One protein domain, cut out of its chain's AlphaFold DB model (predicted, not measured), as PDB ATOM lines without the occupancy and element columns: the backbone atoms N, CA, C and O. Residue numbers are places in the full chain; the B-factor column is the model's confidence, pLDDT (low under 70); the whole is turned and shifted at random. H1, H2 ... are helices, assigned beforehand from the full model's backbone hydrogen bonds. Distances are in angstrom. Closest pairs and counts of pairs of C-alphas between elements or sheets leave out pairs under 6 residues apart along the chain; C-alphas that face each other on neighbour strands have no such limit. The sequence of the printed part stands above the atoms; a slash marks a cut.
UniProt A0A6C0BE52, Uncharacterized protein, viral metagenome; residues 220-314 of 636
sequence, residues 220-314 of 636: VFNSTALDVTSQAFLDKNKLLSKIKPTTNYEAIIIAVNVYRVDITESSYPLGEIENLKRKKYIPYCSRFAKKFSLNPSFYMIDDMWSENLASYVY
ATOM      1  N   VAL A 220      18.073  -7.668  92.815       83.50
ATOM      2  CA  VAL A 220      19.211  -6.825  92.454       83.50
ATOM      3  C   VAL A 220      18.696  -5.399  92.358       83.50
ATOM      4  O   VAL A 220      17.801  -5.105  91.564       83.50
ATOM      5  N   PHE A 221      19.249  -4.529  93.196       85.81
ATOM      6  CA  PHE A 221      18.851  -3.133  93.266       85.81
ATOM      7  C   PHE A 221      19.178  -2.383  91.964       85.81
ATOM      8  O   PHE A 221      20.270  -2.517  91.413       85.81
ATOM      9  N   ASN A 222      18.236  -1.564  91.491       85.19
ATOM     10  CA  ASN A 222      18.427  -0.629  90.384       85.19
ATOM     11  C   ASN A 222      17.895   0.754  90.791       85.19
ATOM     12  O   ASN A 222      16.699   0.924  91.040       85.19
ATOM     13  N   SER A 223      18.785   1.748  90.829       81.56
ATOM     14  CA  SER A 223      18.466   3.112  91.262       81.56
ATOM     15  C   SER A 223      17.458   3.811  90.345       81.56
ATOM     16  O   SER A 223      16.551   4.475  90.831       81.56
ATOM     17  N   THR A 224      17.548   3.616  89.027       81.75
ATOM     18  CA  THR A 224      16.610   4.216  88.063       81.75
ATOM     19  C   THR A 224      15.198   3.667  88.246       81.75
ATOM     20  O   THR A 224      14.224   4.413  88.175       81.75
ATOM     21  N   ALA A 225      15.072   2.365  88.515       82.56
ATOM     22  CA  ALA A 225      13.778   1.749  88.789       82.56
ATOM     23  C   ALA A 225      13.175   2.247  90.112       82.56
ATOM     24  O   ALA A 225      11.963   2.470  90.176       82.56
ATOM     25  N   LEU A 226      14.006   2.472  91.138       83.44
ATOM     26  CA  LEU A 226      13.572   3.109  92.379       83.44
ATOM     27  C   LEU A 226      13.047   4.523  92.101       83.44
ATOM     28  O   LEU A 226      11.909   4.794  92.458       83.44
ATOM     29  N   ASP A 227      13.803   5.375  91.402       79.19
ATOM     30  CA  ASP A 227      13.410   6.763  91.113       79.19
ATOM     31  C   ASP A 227      12.075   6.864  90.359       79.19
ATOM     32  O   ASP A 227      11.204   7.655  90.729       79.19
ATOM     33  N   VAL A 228      11.878   6.035  89.326       80.19
ATOM     34  CA  VAL A 228      10.614   5.980  88.568       80.19
ATOM     35  C   VAL A 228       9.458   5.559  89.471       80.19
ATOM     36  O   VAL A 228       8.391   6.174  89.452       80.19
ATOM     37  N   THR A 229       9.675   4.525  90.289       78.12
ATOM     38  CA  THR A 229       8.671   4.038  91.239       78.12
ATOM     39  C   THR A 229       8.327   5.152  92.225       78.12
ATOM     40  O   THR A 229       7.166   5.516  92.379       78.12
ATOM     41  N   SER A 230       9.334   5.782  92.815       76.06
ATOM     42  CA  SER A 230       9.214   6.881  93.762       76.06
ATOM     43  C   SER A 230       8.442   8.091  93.243       76.06
ATOM     44  O   SER A 230       7.637   8.654  93.984       76.06
ATOM     45  N   GLN A 231       8.629   8.480  91.980       73.56
ATOM     46  CA  GLN A 231       7.854   9.563  91.366       73.56
ATOM     47  C   GLN A 231       6.361   9.223  91.276       73.56
ATOM     48  O   GLN A 231       5.519  10.087  91.517       73.56
ATOM     49  N   ALA A 232       6.019   7.956  91.022       66.75
ATOM     50  CA  ALA A 232       4.635   7.483  91.072       66.75
ATOM     51  C   ALA A 232       4.048   7.481  92.503       66.75
ATOM     52  O   ALA A 232       2.826   7.458  92.666       66.75
ATOM     53  N   PHE A 233       4.903   7.551  93.534       63.94
ATOM     54  CA  PHE A 233       4.555   7.581  94.961       63.94
ATOM     55  C   PHE A 233       4.591   8.978  95.611       63.94
ATOM     56  O   PHE A 233       4.393   9.078  96.821       63.94
ATOM     57  N   LEU A 234       4.779  10.062  94.845       54.56
ATOM     58  CA  LEU A 234       4.780  11.445  95.365       54.56
ATOM     59  C   LEU A 234       3.440  11.886  95.993       54.56
ATOM     60  O   LEU A 234       3.403  12.855  96.752       54.56
ATOM     61  N   ASP A 235       2.345  11.169  95.735       58.38
ATOM     62  CA  ASP A 235       1.067  11.384  96.412       58.38
ATOM     63  C   ASP A 235       1.057  10.690  97.791       58.38
ATOM     64  O   ASP A 235       0.716   9.511  97.935       58.38
ATOM     65  N   LYS A 236       1.451  11.443  98.827       53.28
ATOM     66  CA  LYS A 236       1.571  10.991 100.230       53.28
ATOM     67  C   LYS A 236       0.297  10.304 100.758       53.28
ATOM     68  O   LYS A 236       0.386   9.407 101.595       53.28
ATOM     69  N   ASN A 237      -0.877  10.669 100.230       46.34
ATOM     70  CA  ASN A 237      -2.172  10.093 100.607       46.34
ATOM     71  C   ASN A 237      -2.406   8.692  99.997       46.34
ATOM     72  O   ASN A 237      -3.030   7.833 100.625       46.34
ATOM     73  N   LYS A 238      -1.844   8.405  98.813       51.59
ATOM     74  CA  LYS A 238      -1.824   7.051  98.220       51.59
ATOM     75  C   LYS A 238      -0.842   6.109  98.923       51.59
ATOM     76  O   LYS A 238      -1.078   4.905  98.971       51.59
ATOM     77  N   LEU A 239       0.244   6.649  99.478       50.62
ATOM     78  CA  LEU A 239       1.243   5.881 100.229       50.62
ATOM     79  C   LEU A 239       0.676   5.368 101.564       50.62
ATOM     80  O   LEU A 239       0.818   4.193 101.886       50.62
ATOM     81  N   LEU A 240      -0.013   6.234 102.315       49.00
ATOM     82  CA  LEU A 240      -0.606   5.892 103.615       49.00
ATOM     83  C   LEU A 240      -1.812   4.943 103.504       49.00
ATOM     84  O   LEU A 240      -2.121   4.232 104.458       49.00
ATOM     85  N   SER A 241      -2.474   4.897 102.344       47.75
ATOM     86  CA  SER A 241      -3.622   4.014 102.093       47.75
ATOM     87  C   SER A 241      -3.235   2.596 101.646       47.75
ATOM     88  O   SER A 241      -4.058   1.684 101.748       47.75
ATOM     89  N   LYS A 242      -1.986   2.350 101.220       52.38
ATOM     90  CA  LYS A 242      -1.472   0.999 100.922       52.38
ATOM     91  C   LYS A 242      -0.678   0.436 102.108       52.38
ATOM     92  O   LYS A 242       0.532   0.586 102.206       52.38
ATOM     93  N   ILE A 243      -1.352  -0.314 102.982       54.69
ATOM     94  CA  ILE A 243      -0.754  -0.974 104.167       54.69
ATOM     95  C   ILE A 243       0.251  -2.101 103.796       54.69
ATOM     96  O   ILE A 243       1.010  -2.588 104.649       54.69
ATOM     97  N   LYS A 244       0.299  -2.539 102.526       70.62
ATOM     98  CA  LYS A 244       1.172  -3.630 102.065       70.62
ATOM     99  C   LYS A 244       1.830  -3.305 100.709       70.62
ATOM    100  O   LYS A 244       1.090  -3.088  99.750       70.62
ATOM    101  N   PRO A 245       3.176  -3.299 100.610       78.88
ATOM    102  CA  PRO A 245       3.866  -3.159  99.327       78.88
ATOM    103  C   PRO A 245       3.604  -4.374  98.434       78.88
ATOM    104  O   PRO A 245       3.557  -5.506  98.921       78.88
ATOM    105  N   THR A 246       3.465  -4.154  97.128       78.81
ATOM    106  CA  THR A 246       3.342  -5.219  96.120       78.81
ATOM    107  C   THR A 246       4.650  -5.484  95.375       78.81
ATOM    108  O   THR A 246       4.789  -6.535  94.751       78.81
ATOM    109  N   THR A 247       5.629  -4.575  95.456       84.88
ATOM    110  CA  THR A 247       6.941  -4.708  94.797       84.88
ATOM    111  C   THR A 247       8.106  -4.458  95.761       84.88
ATOM    112  O   THR A 247       7.946  -3.822  96.803       84.88
ATOM    113  N   ASN A 248       9.308  -4.930  95.408       87.69
ATOM    114  CA  ASN A 248      10.522  -4.684  96.201       87.69
ATOM    115  C   ASN A 248      10.869  -3.188  96.303       87.69
ATOM    116  O   ASN A 248      11.282  -2.733  97.366       87.69
ATOM    117  N   TYR A 249      10.659  -2.409  95.238       87.56
ATOM    118  CA  TYR A 249      10.881  -0.959  95.273       87.56
ATOM    119  C   TYR A 249       9.851  -0.245  96.154       87.56
ATOM    120  O   TYR A 249      10.227   0.618  96.940       87.56
ATOM    121  N   GLU A 250       8.577  -0.653  96.107       84.19
ATOM    122  CA  GLU A 250       7.558  -0.163  97.047       84.19
ATOM    123  C   GLU A 250       7.946  -0.454  98.499       84.19
ATOM    124  O   GLU A 250       7.806   0.410  99.361       84.19
ATOM    125  N   ALA A 251       8.473  -1.650  98.770       88.50
ATOM    126  CA  ALA A 251       8.942  -2.020 100.096       88.50
ATOM    127  C   ALA A 251      10.074  -1.102 100.580       88.50
ATOM    128  O   ALA A 251      10.003  -0.601 101.698       88.50
ATOM    129  N   ILE A 252      11.065  -0.807  99.731       89.62
ATOM    130  CA  ILE A 252      12.144   0.146 100.048       89.62
ATOM    131  C   ILE A 252      11.569   1.538 100.350       89.62
ATOM    132  O   ILE A 252      11.909   2.143 101.365       89.62
ATOM    133  N   ILE A 253      10.653   2.036  99.512       86.06
ATOM    134  CA  ILE A 253      10.035   3.361  99.688       86.06
ATOM    135  C   ILE A 253       9.253   3.433 101.007       86.06
ATOM    136  O   ILE A 253       9.346   4.435 101.718       86.06
ATOM    137  N   ILE A 254       8.496   2.391 101.361       85.19
ATOM    138  CA  ILE A 254       7.762   2.331 102.633       85.19
ATOM    139  C   ILE A 254       8.733   2.244 103.818       85.19
ATOM    140  O   ILE A 254       8.538   2.960 104.799       85.19
ATOM    141  N   ALA A 255       9.784   1.423 103.736       89.94
ATOM    142  CA  ALA A 255      10.780   1.268 104.802       89.94
ATOM    143  C   ALA A 255      11.411   2.614 105.175       89.94
ATOM    144  O   ALA A 255      11.448   2.998 106.342       89.94
ATOM    145  N   VAL A 256      11.798   3.377 104.158       89.44
ATOM    146  CA  VAL A 256      12.448   4.676 104.309       89.44
ATOM    147  C   VAL A 256      11.488   5.753 104.825       89.44
ATOM    148  O   VAL A 256      11.845   6.521 105.717       89.44
ATOM    149  N   ASN A 257      10.257   5.814 104.303       83.75
ATOM    150  CA  ASN A 257       9.302   6.867 104.671       83.75
ATOM    151  C   ASN A 257       8.573   6.617 105.997       83.75
ATOM    152  O   ASN A 257       8.233   7.577 106.684       83.75
ATOM    153  N   VAL A 258       8.295   5.354 106.341       85.06
ATOM    154  CA  VAL A 258       7.512   4.984 107.534       85.06
ATOM    155  C   VAL A 258       8.417   4.568 108.685       85.06
ATOM    156  O   VAL A 258       8.214   5.015 109.809       85.06
ATOM    157  N   TYR A 259       9.413   3.724 108.413       87.44
ATOM    158  CA  TYR A 259      10.269   3.136 109.447       87.44
ATOM    159  C   TYR A 259      11.626   3.833 109.583       87.44
ATOM    160  O   TYR A 259      12.344   3.536 110.530       87.44
ATOM    161  N   ARG A 260      11.972   4.760 108.674       89.88
ATOM    162  CA  ARG A 260      13.266   5.468 108.635       89.88
ATOM    163  C   ARG A 260      14.474   4.521 108.530       89.88
ATOM    164  O   ARG A 260      15.557   4.861 108.999       89.88
ATOM    165  N   VAL A 261      14.310   3.368 107.867       92.94
ATOM    166  CA  VAL A 261      15.377   2.368 107.648       92.94
ATOM    167  C   VAL A 261      15.663   2.183 106.157       92.94
ATOM    168  O   VAL A 261      14.740   1.974 105.366       92.94
ATOM    169  N   ASP A 262      16.941   2.211 105.783       93.50
ATOM    170  CA  ASP A 262      17.433   1.829 104.461       93.50
ATOM    171  C   ASP A 262      17.589   0.302 104.361       93.50
ATOM    172  O   ASP A 262      18.431  -0.303 105.021       93.50
ATOM    173  N   ILE A 263      16.775  -0.320 103.506       93.56
ATOM    174  CA  ILE A 263      16.828  -1.759 103.201       93.56
ATOM    175  C   ILE A 263      17.277  -2.040 101.757       93.56
ATOM    176  O   ILE A 263      17.048  -3.137 101.246       93.56
ATOM    177  N   THR A 264      17.894  -1.068 101.074       92.62
ATOM    178  CA  THR A 264      18.331  -1.196  99.668       92.62
ATOM    179  C   THR A 264      19.349  -2.316  99.453       92.62
ATOM    180  O   THR A 264      19.348  -2.944  98.396       92.62
ATOM    181  N   GLU A 265      20.174  -2.615 100.460       89.88
ATOM    182  CA  GLU A 265      21.141  -3.719 100.432       89.88
ATOM    183  C   GLU A 265      20.515  -5.104 100.671       89.88
ATOM    184  O   GLU A 265      21.181  -6.129 100.488       89.88
ATOM    185  N   SER A 266      19.243  -5.179 101.080       91.38
ATOM    186  CA  SER A 266      18.588  -6.469 101.276       91.38
ATOM    187  C   SER A 266      18.240  -7.113  99.938       91.38
ATOM    188  O   SER A 266      17.621  -6.517  99.059       91.38
ATOM    189  N   SER A 267      18.564  -8.399  99.811       89.69
ATOM    190  CA  SER A 267      18.147  -9.224  98.673       89.69
ATOM    191  C   SER A 267      16.660  -9.603  98.717       89.69
ATOM    192  O   SER A 267      16.171 -10.203  97.760       89.69
ATOM    193  N   TYR A 268      15.949  -9.265  99.803       89.69
ATOM    194  CA  TYR A 268      14.532  -9.578 100.008       89.69
ATOM    195  C   TYR A 268      13.735  -8.406 100.629       89.69
ATOM    196  O   TYR A 268      13.159  -8.574 101.706       89.69
ATOM    197  N   PRO A 269      13.634  -7.226  99.978       90.62
ATOM    198  CA  PRO A 269      12.999  -6.047 100.583       90.62
ATOM    199  C   PRO A 269      11.544  -6.246 101.038       90.62
ATOM    200  O   PRO A 269      11.145  -5.731 102.082       90.62
ATOM    201  N   LEU A 270      10.744  -7.025 100.298       88.25
ATOM    202  CA  LEU A 270       9.375  -7.363 100.710       88.25
ATOM    203  C   LEU A 270       9.333  -8.111 102.054       88.25
ATOM    204  O   LEU A 270       8.473  -7.816 102.883       88.25
ATOM    205  N   GLY A 271      10.274  -9.031 102.287       85.50
ATOM    206  CA  GLY A 271      10.404  -9.748 103.558       85.50
ATOM    207  C   GLY A 271      10.890  -8.843 104.693       85.50
ATOM    208  O   GLY A 271      10.416  -8.961 105.822       85.50
ATOM    209  N   GLU A 272      11.768  -7.879 104.398       89.38
ATOM    210  CA  GLU A 272      12.227  -6.901 105.396       89.38
ATOM    211  C   GLU A 272      11.076  -6.066 105.966       89.38
ATOM    212  O   GLU A 272      11.020  -5.846 107.174       89.38
ATOM    213  N   ILE A 273      10.116  -5.655 105.129       87.38
ATOM    214  CA  ILE A 273       8.944  -4.889 105.581       87.38
ATOM    215  C   ILE A 273       8.086  -5.667 106.582       87.38
ATOM    216  O   ILE A 273       7.563  -5.083 107.533       87.38
ATOM    217  N   GLU A 274       7.934  -6.978 106.400       83.00
ATOM    218  CA  GLU A 274       7.187  -7.809 107.348       83.00
ATOM    219  C   GLU A 274       7.884  -7.873 108.715       83.00
ATOM    220  O   GLU A 274       7.214  -7.901 109.752       83.00
ATOM    221  N   ASN A 275       9.218  -7.814 108.736       84.44
ATOM    222  CA  ASN A 275       9.997  -7.763 109.970       84.44
ATOM    223  C   ASN A 275      10.059  -6.359 110.591       84.44
ATOM    224  O   ASN A 275      10.054  -6.254 111.817       84.44
ATOM    225  N   LEU A 276      10.059  -5.291 109.789       83.94
ATOM    226  CA  LEU A 276      10.017  -3.898 110.266       83.94
ATOM    227  C   LEU A 276       8.714  -3.567 111.008       83.94
ATOM    228  O   LEU A 276       8.708  -2.733 111.908       83.94
ATOM    229  N   LYS A 277       7.613  -4.263 110.696       76.69
ATOM    230  CA  LYS A 277       6.331  -4.150 111.421       76.69
ATOM    231  C   LYS A 277       6.383  -4.661 112.867       76.69
ATOM    232  O   LYS A 277       5.448  -4.419 113.630       76.69
ATOM    233  N   ARG A 278       7.426  -5.400 113.250       77.00
ATOM    234  CA  ARG A 278       7.569  -5.984 114.591       77.00
ATOM    235  C   ARG A 278       8.144  -4.955 115.567       77.00
ATOM    236  O   ARG A 278       8.865  -4.049 115.175       77.00
ATOM    237  N   LYS A 279       7.892  -5.137 116.872       72.44
ATOM    238  CA  LYS A 279       8.413  -4.240 117.930       72.44
ATOM    239  C   LYS A 279       9.941  -4.113 117.933       72.44
ATOM    240  O   LYS A 279      10.463  -3.057 118.264       72.44
ATOM    241  N   LYS A 280      10.649  -5.198 117.609       80.81
ATOM    242  CA  LYS A 280      12.104  -5.222 117.450       80.81
ATOM    243  C   LYS A 280      12.412  -5.688 116.038       80.81
ATOM    244  O   LYS A 280      12.062  -6.814 115.681       80.81
ATOM    245  N   TYR A 281      13.053  -4.826 115.260       83.81
ATOM    246  CA  TYR A 281      13.453  -5.162 113.906       83.81
ATOM    247  C   TYR A 281      14.622  -6.154 113.925       83.81
ATOM    248  O   TYR A 281      15.635  -5.932 114.589       83.81
ATOM    249  N   ILE A 282      14.451  -7.263 113.209       83.94
ATOM    250  CA  ILE A 282      15.486  -8.254 112.924       83.94
ATOM    251  C   ILE A 282      15.451  -8.459 111.410       83.94
ATOM    252  O   ILE A 282      14.405  -8.880 110.905       83.94
ATOM    253  N   PRO A 283      16.530  -8.150 110.675       88.62
ATOM    254  CA  PRO A 283      16.489  -8.241 109.225       88.62
ATOM    255  C   PRO A 283      16.211  -9.659 108.723       88.62
ATOM    256  O   PRO A 283      16.639 -10.645 109.324       88.62
ATOM    257  N   TYR A 284      15.464  -9.755 107.626       82.50
ATOM    258  CA  TYR A 284      15.068 -11.017 107.002       82.50
ATOM    259  C   TYR A 284      16.239 -11.668 106.252       82.50
ATOM    260  O   TYR A 284      16.502 -12.861 106.391       82.50
ATOM    261  N   CYS A 285      16.972 -10.887 105.456       85.31
ATOM    262  CA  CYS A 285      18.110 -11.380 104.691       85.31
ATOM    263  C   CYS A 285      19.318 -11.620 105.608       85.31
ATOM    264  O   CYS A 285      19.803 -10.688 106.235       85.31
ATOM    265  N   SER A 286      19.882 -12.833 105.632       81.50
ATOM    266  CA  SER A 286      21.010 -13.185 106.518       81.50
ATOM    267  C   SER A 286      22.268 -12.331 106.301       81.50
ATOM    268  O   SER A 286      22.931 -11.942 107.263       81.50
ATOM    269  N   ARG A 287      22.591 -11.995 105.044       85.19
ATOM    270  CA  ARG A 287      23.726 -11.115 104.715       85.19
ATOM    271  C   ARG A 287      23.504  -9.698 105.234       85.19
ATOM    272  O   ARG A 287      24.406  -9.124 105.838       85.19
ATOM    273  N   PHE A 288      22.299  -9.169 105.031       90.12
ATOM    274  CA  PHE A 288      21.926  -7.850 105.524       90.12
ATOM    275  C   PHE A 288      21.840  -7.836 107.054       90.12
ATOM    276  O   PHE A 288      22.366  -6.927 107.678       90.12
ATOM    277  N   ALA A 289      21.305  -8.892 107.670       87.62
ATOM    278  CA  ALA A 289      21.259  -9.072 109.117       87.62
ATOM    279  C   ALA A 289      22.652  -9.003 109.745       87.62
ATOM    280  O   ALA A 289      22.824  -8.312 110.746       87.62
ATOM    281  N   LYS A 290      23.656  -9.649 109.132       87.50
ATOM    282  CA  LYS A 290      25.046  -9.560 109.592       87.50
ATOM    283  C   LYS A 290      25.536  -8.108 109.579       87.50
ATOM    284  O   LYS A 290      25.976  -7.621 110.614       87.50
ATOM    285  N   LYS A 291      25.402  -7.400 108.454       88.25
ATOM    286  CA  LYS A 291      25.832  -5.995 108.335       88.25
ATOM    287  C   LYS A 291      25.074  -5.051 109.274       88.25
ATOM    288  O   LYS A 291      25.685  -4.268 109.992       88.25
ATOM    289  N   PHE A 292      23.752  -5.168 109.319       90.19
ATOM    290  CA  PHE A 292      22.890  -4.365 110.180       90.19
ATOM    291  C   PHE A 292      23.195  -4.599 111.663       90.19
ATOM    292  O   PHE A 292      23.192  -3.656 112.442       90.19
ATOM    293  N   SER A 293      23.505  -5.839 112.064       86.94
ATOM    294  CA  SER A 293      23.881  -6.147 113.449       86.94
ATOM    295  C   SER A 293      25.215  -5.530 113.875       86.94
ATOM    296  O   SER A 293      25.381  -5.243 115.057       86.94
ATOM    297  N   LEU A 294      26.135  -5.300 112.929       85.94
ATOM    298  CA  LEU A 294      27.412  -4.636 113.197       85.94
ATOM    299  C   LEU A 294      27.220  -3.140 113.457       85.94
ATOM    300  O   LEU A 294      27.821  -2.597 114.379       85.94
ATOM    301  N   ASN A 295      26.386  -2.476 112.653       87.00
ATOM    302  CA  ASN A 295      26.089  -1.061 112.836       87.00
ATOM    303  C   ASN A 295      24.673  -0.693 112.346       87.00
ATOM    304  O   ASN A 295      24.498  -0.348 111.174       87.00
ATOM    305  N   PRO A 296      23.658  -0.716 113.233       89.06
ATOM    306  CA  PRO A 296      22.292  -0.361 112.861       89.06
ATOM    307  C   PRO A 296      22.138   1.093 112.400       89.06
ATOM    308  O   PRO A 296      21.356   1.344 111.486       89.06
ATOM    309  N   SER A 297      22.874   2.045 112.996       88.44
ATOM    310  CA  SER A 297      22.734   3.473 112.666       88.44
ATOM    311  C   SER A 297      23.223   3.802 111.258       88.44
ATOM    312  O   SER A 297      22.730   4.745 110.650       88.44
ATOM    313  N   PHE A 298      24.107   2.978 110.683       89.50
ATOM    314  CA  PHE A 298      24.511   3.103 109.279       89.50
ATOM    315  C   PHE A 298      23.326   3.001 108.308       89.50
ATOM    316  O   PHE A 298      23.341   3.609 107.242       89.50
ATOM    317  N   TYR A 299      22.290   2.255 108.695       92.31
ATOM    318  CA  TYR A 299      21.086   2.034 107.898       92.31
ATOM    319  C   TYR A 299      19.909   2.917 108.332       92.31
ATOM    320  O   TYR A 299      18.815   2.783 107.787       92.31
ATOM    321  N   MET A 300      20.098   3.812 109.306       91.94
ATOM    322  CA  MET A 300      19.063   4.751 109.744       91.94
ATOM    323  C   MET A 300      19.135   6.032 108.914       91.94
ATOM    324  O   MET A 300      20.159   6.710 108.872       91.94
ATOM    325  N   ILE A 301      18.011   6.397 108.295       91.31
ATOM    326  CA  ILE A 301      17.896   7.563 107.396       91.31
ATOM    327  C   ILE A 301      18.142   8.887 108.123       91.31
ATOM    328  O   ILE A 301      18.530   9.886 107.517       91.31
ATOM    329  N   ASP A 302      17.873   8.904 109.425       90.31
ATOM    330  CA  ASP A 302      18.100  10.059 110.284       90.31
ATOM    331  C   ASP A 302      19.583  10.303 110.579       90.31
ATOM    332  O   ASP A 302      19.980  11.456 110.749       90.31
ATOM    333  N   ASP A 303      20.396   9.245 110.578       87.88
ATOM    334  CA  ASP A 303      21.787   9.293 111.029       87.88
ATOM    335  C   ASP A 303      22.788   9.335 109.867       87.88
ATOM    336  O   ASP A 303      23.855   9.934 110.000       87.88
ATOM    337  N   MET A 304      22.473   8.698 108.734       87.94
ATOM    338  CA  MET A 304      23.404   8.517 107.619       87.94
ATOM    339  C   MET A 304      22.746   8.759 106.263       87.94
ATOM    340  O   MET A 304      21.617   8.351 105.992       87.94
ATOM    341  N   TRP A 305      23.508   9.385 105.364       91.50
ATOM    342  CA  TRP A 305      23.124   9.530 103.966       91.50
ATOM    343  C   TRP A 305      23.517   8.297 103.136       91.50
ATOM    344  O   TRP A 305      24.676   7.865 103.135       91.50
ATOM    345  N   SER A 306      22.555   7.796 102.362       89.44
ATOM    346  CA  SER A 306      22.696   6.681 101.419       89.44
ATOM    347  C   SER A 306      22.648   7.153  99.964       89.44
ATOM    348  O   SER A 306      21.722   7.859  99.556       89.44
ATOM    349  N   GLU A 307      23.629   6.715  99.164       86.50
ATOM    350  CA  GLU A 307      23.751   7.040  97.732       86.50
ATOM    351  C   GLU A 307      22.646   6.398  96.881       86.50
ATOM    352  O   GLU A 307      22.280   6.940  95.835       86.50
ATOM    353  N   ASN A 308      22.115   5.259  97.332       86.56
ATOM    354  CA  ASN A 308      21.098   4.487  96.619       86.56
ATOM    355  C   ASN A 308      19.697   5.094  96.741       86.56
ATOM    356  O   ASN A 308      18.812   4.761  95.955       86.56
ATOM    357  N   LEU A 309      19.482   5.960  97.730       85.25
ATOM    358  CA  LEU A 309      18.180   6.548  97.997       85.25
ATOM    359  C   LEU A 309      17.987   7.863  97.249       85.25
ATOM    360  O   LEU A 309      18.897   8.677  97.088       85.25
ATOM    361  N   ALA A 310      16.751   8.073  96.811       75.19
ATOM    362  CA  ALA A 310      16.362   9.256  96.070       75.19
ATOM    363  C   ALA A 310      16.421  10.529  96.932       75.19
ATOM    364  O   ALA A 310      16.194  10.513  98.142       75.19
ATOM    365  N   SER A 311      16.667  11.669  96.283       74.44
ATOM    366  CA  SER A 311      16.910  12.959  96.946       74.44
ATOM    367  C   SER A 311      15.765  13.450  97.836       74.44
ATOM    368  O   SER A 311      16.021  14.109  98.840       74.44
ATOM    369  N   TYR A 312      14.516  13.130  97.491       76.75
ATOM    370  CA  TYR A 312      13.327  13.585  98.220       76.75
ATOM    371  C   TYR A 312      13.154  12.906  99.591       76.75
ATOM    372  O   TYR A 312      12.335  13.357 100.388       76.75
ATOM    373  N   VAL A 313      13.890  11.820  99.859       84.06
ATOM    374  CA  VAL A 313      13.879  11.110 101.150       84.06
ATOM    375  C   VAL A 313      14.400  11.998 102.279       84.06
ATOM    376  O   VAL A 313      13.929  11.914 103.414       84.06
ATOM    377  N   TYR A 314      15.370  12.851 101.956       88.44
ATOM    378  CA  TYR A 314      16.061  13.696 102.913       88.44
ATOM    379  C   TYR A 314      15.513  15.114 102.852       88.44
ATOM    380  O   TYR A 314      15.313  15.686 101.776       88.44
TER     381      TYR A 314
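Overview. This is residues 220 to 314 of the 636 residues of an uncharacterized protein of viral metagenome (UniProt A0A6C0BE52). H3 forms the middle, with H4 packed side by side with it and H1 crossing its first half; H2 lies at one end of the long axis, H5 and short H6 at the other. The 95 printed residues, with six named helices, H1 to H6, and no named strand, are all helix in class and compact, with a radius of gyration of the C-alphas of 12.4 A and spans of 35 by 25 by 25 A.

Arrangement. H1, residues 223 to 232, touches residues 249 to 253 alone of H3, residues 248 to 259; the closest C-alphas, Leu 226 and Tyr 249, are 5.7 A apart. Their steep tilt is 68 degrees, only just short of about perpendicular. H2, residues 236 to 241, is close but not clearly touching H3, closest C-alphas Leu 239 and Ile 254, 7.8 A. H4, residues 269 to 276, touches H3 at a shallow tilt of 26 degrees, the same way, closest C-alphas Asn 248 and Pro 269, 5.2 A. H5, residues 286 to 294, is close but not clearly touching H6, residues 296 to 299, closest C-alphas Phe 292 and Tyr 299, 7.0 A. Every O i to N i+4 pair is within hydrogen-bond range in H1, H2, H3 and H5, 3 of 4 in H4; H6 is too short.

Along the chain. H1, 14.5 A long, begins at C-alpha 223 (18.466, 3.112, 91.262); H3 is 15.4 A long; H6 ends at C-alpha 299 (21.086, 2.034, 107.898).

Size, cuts and confidence. The farthest C-alphas, Asn 237 and Leu 294, are 35.4 A apart. The printed part has no cut and no long link; residues 300 to 314 hold no named element. Residues 232 to 243 have pLDDT under 70.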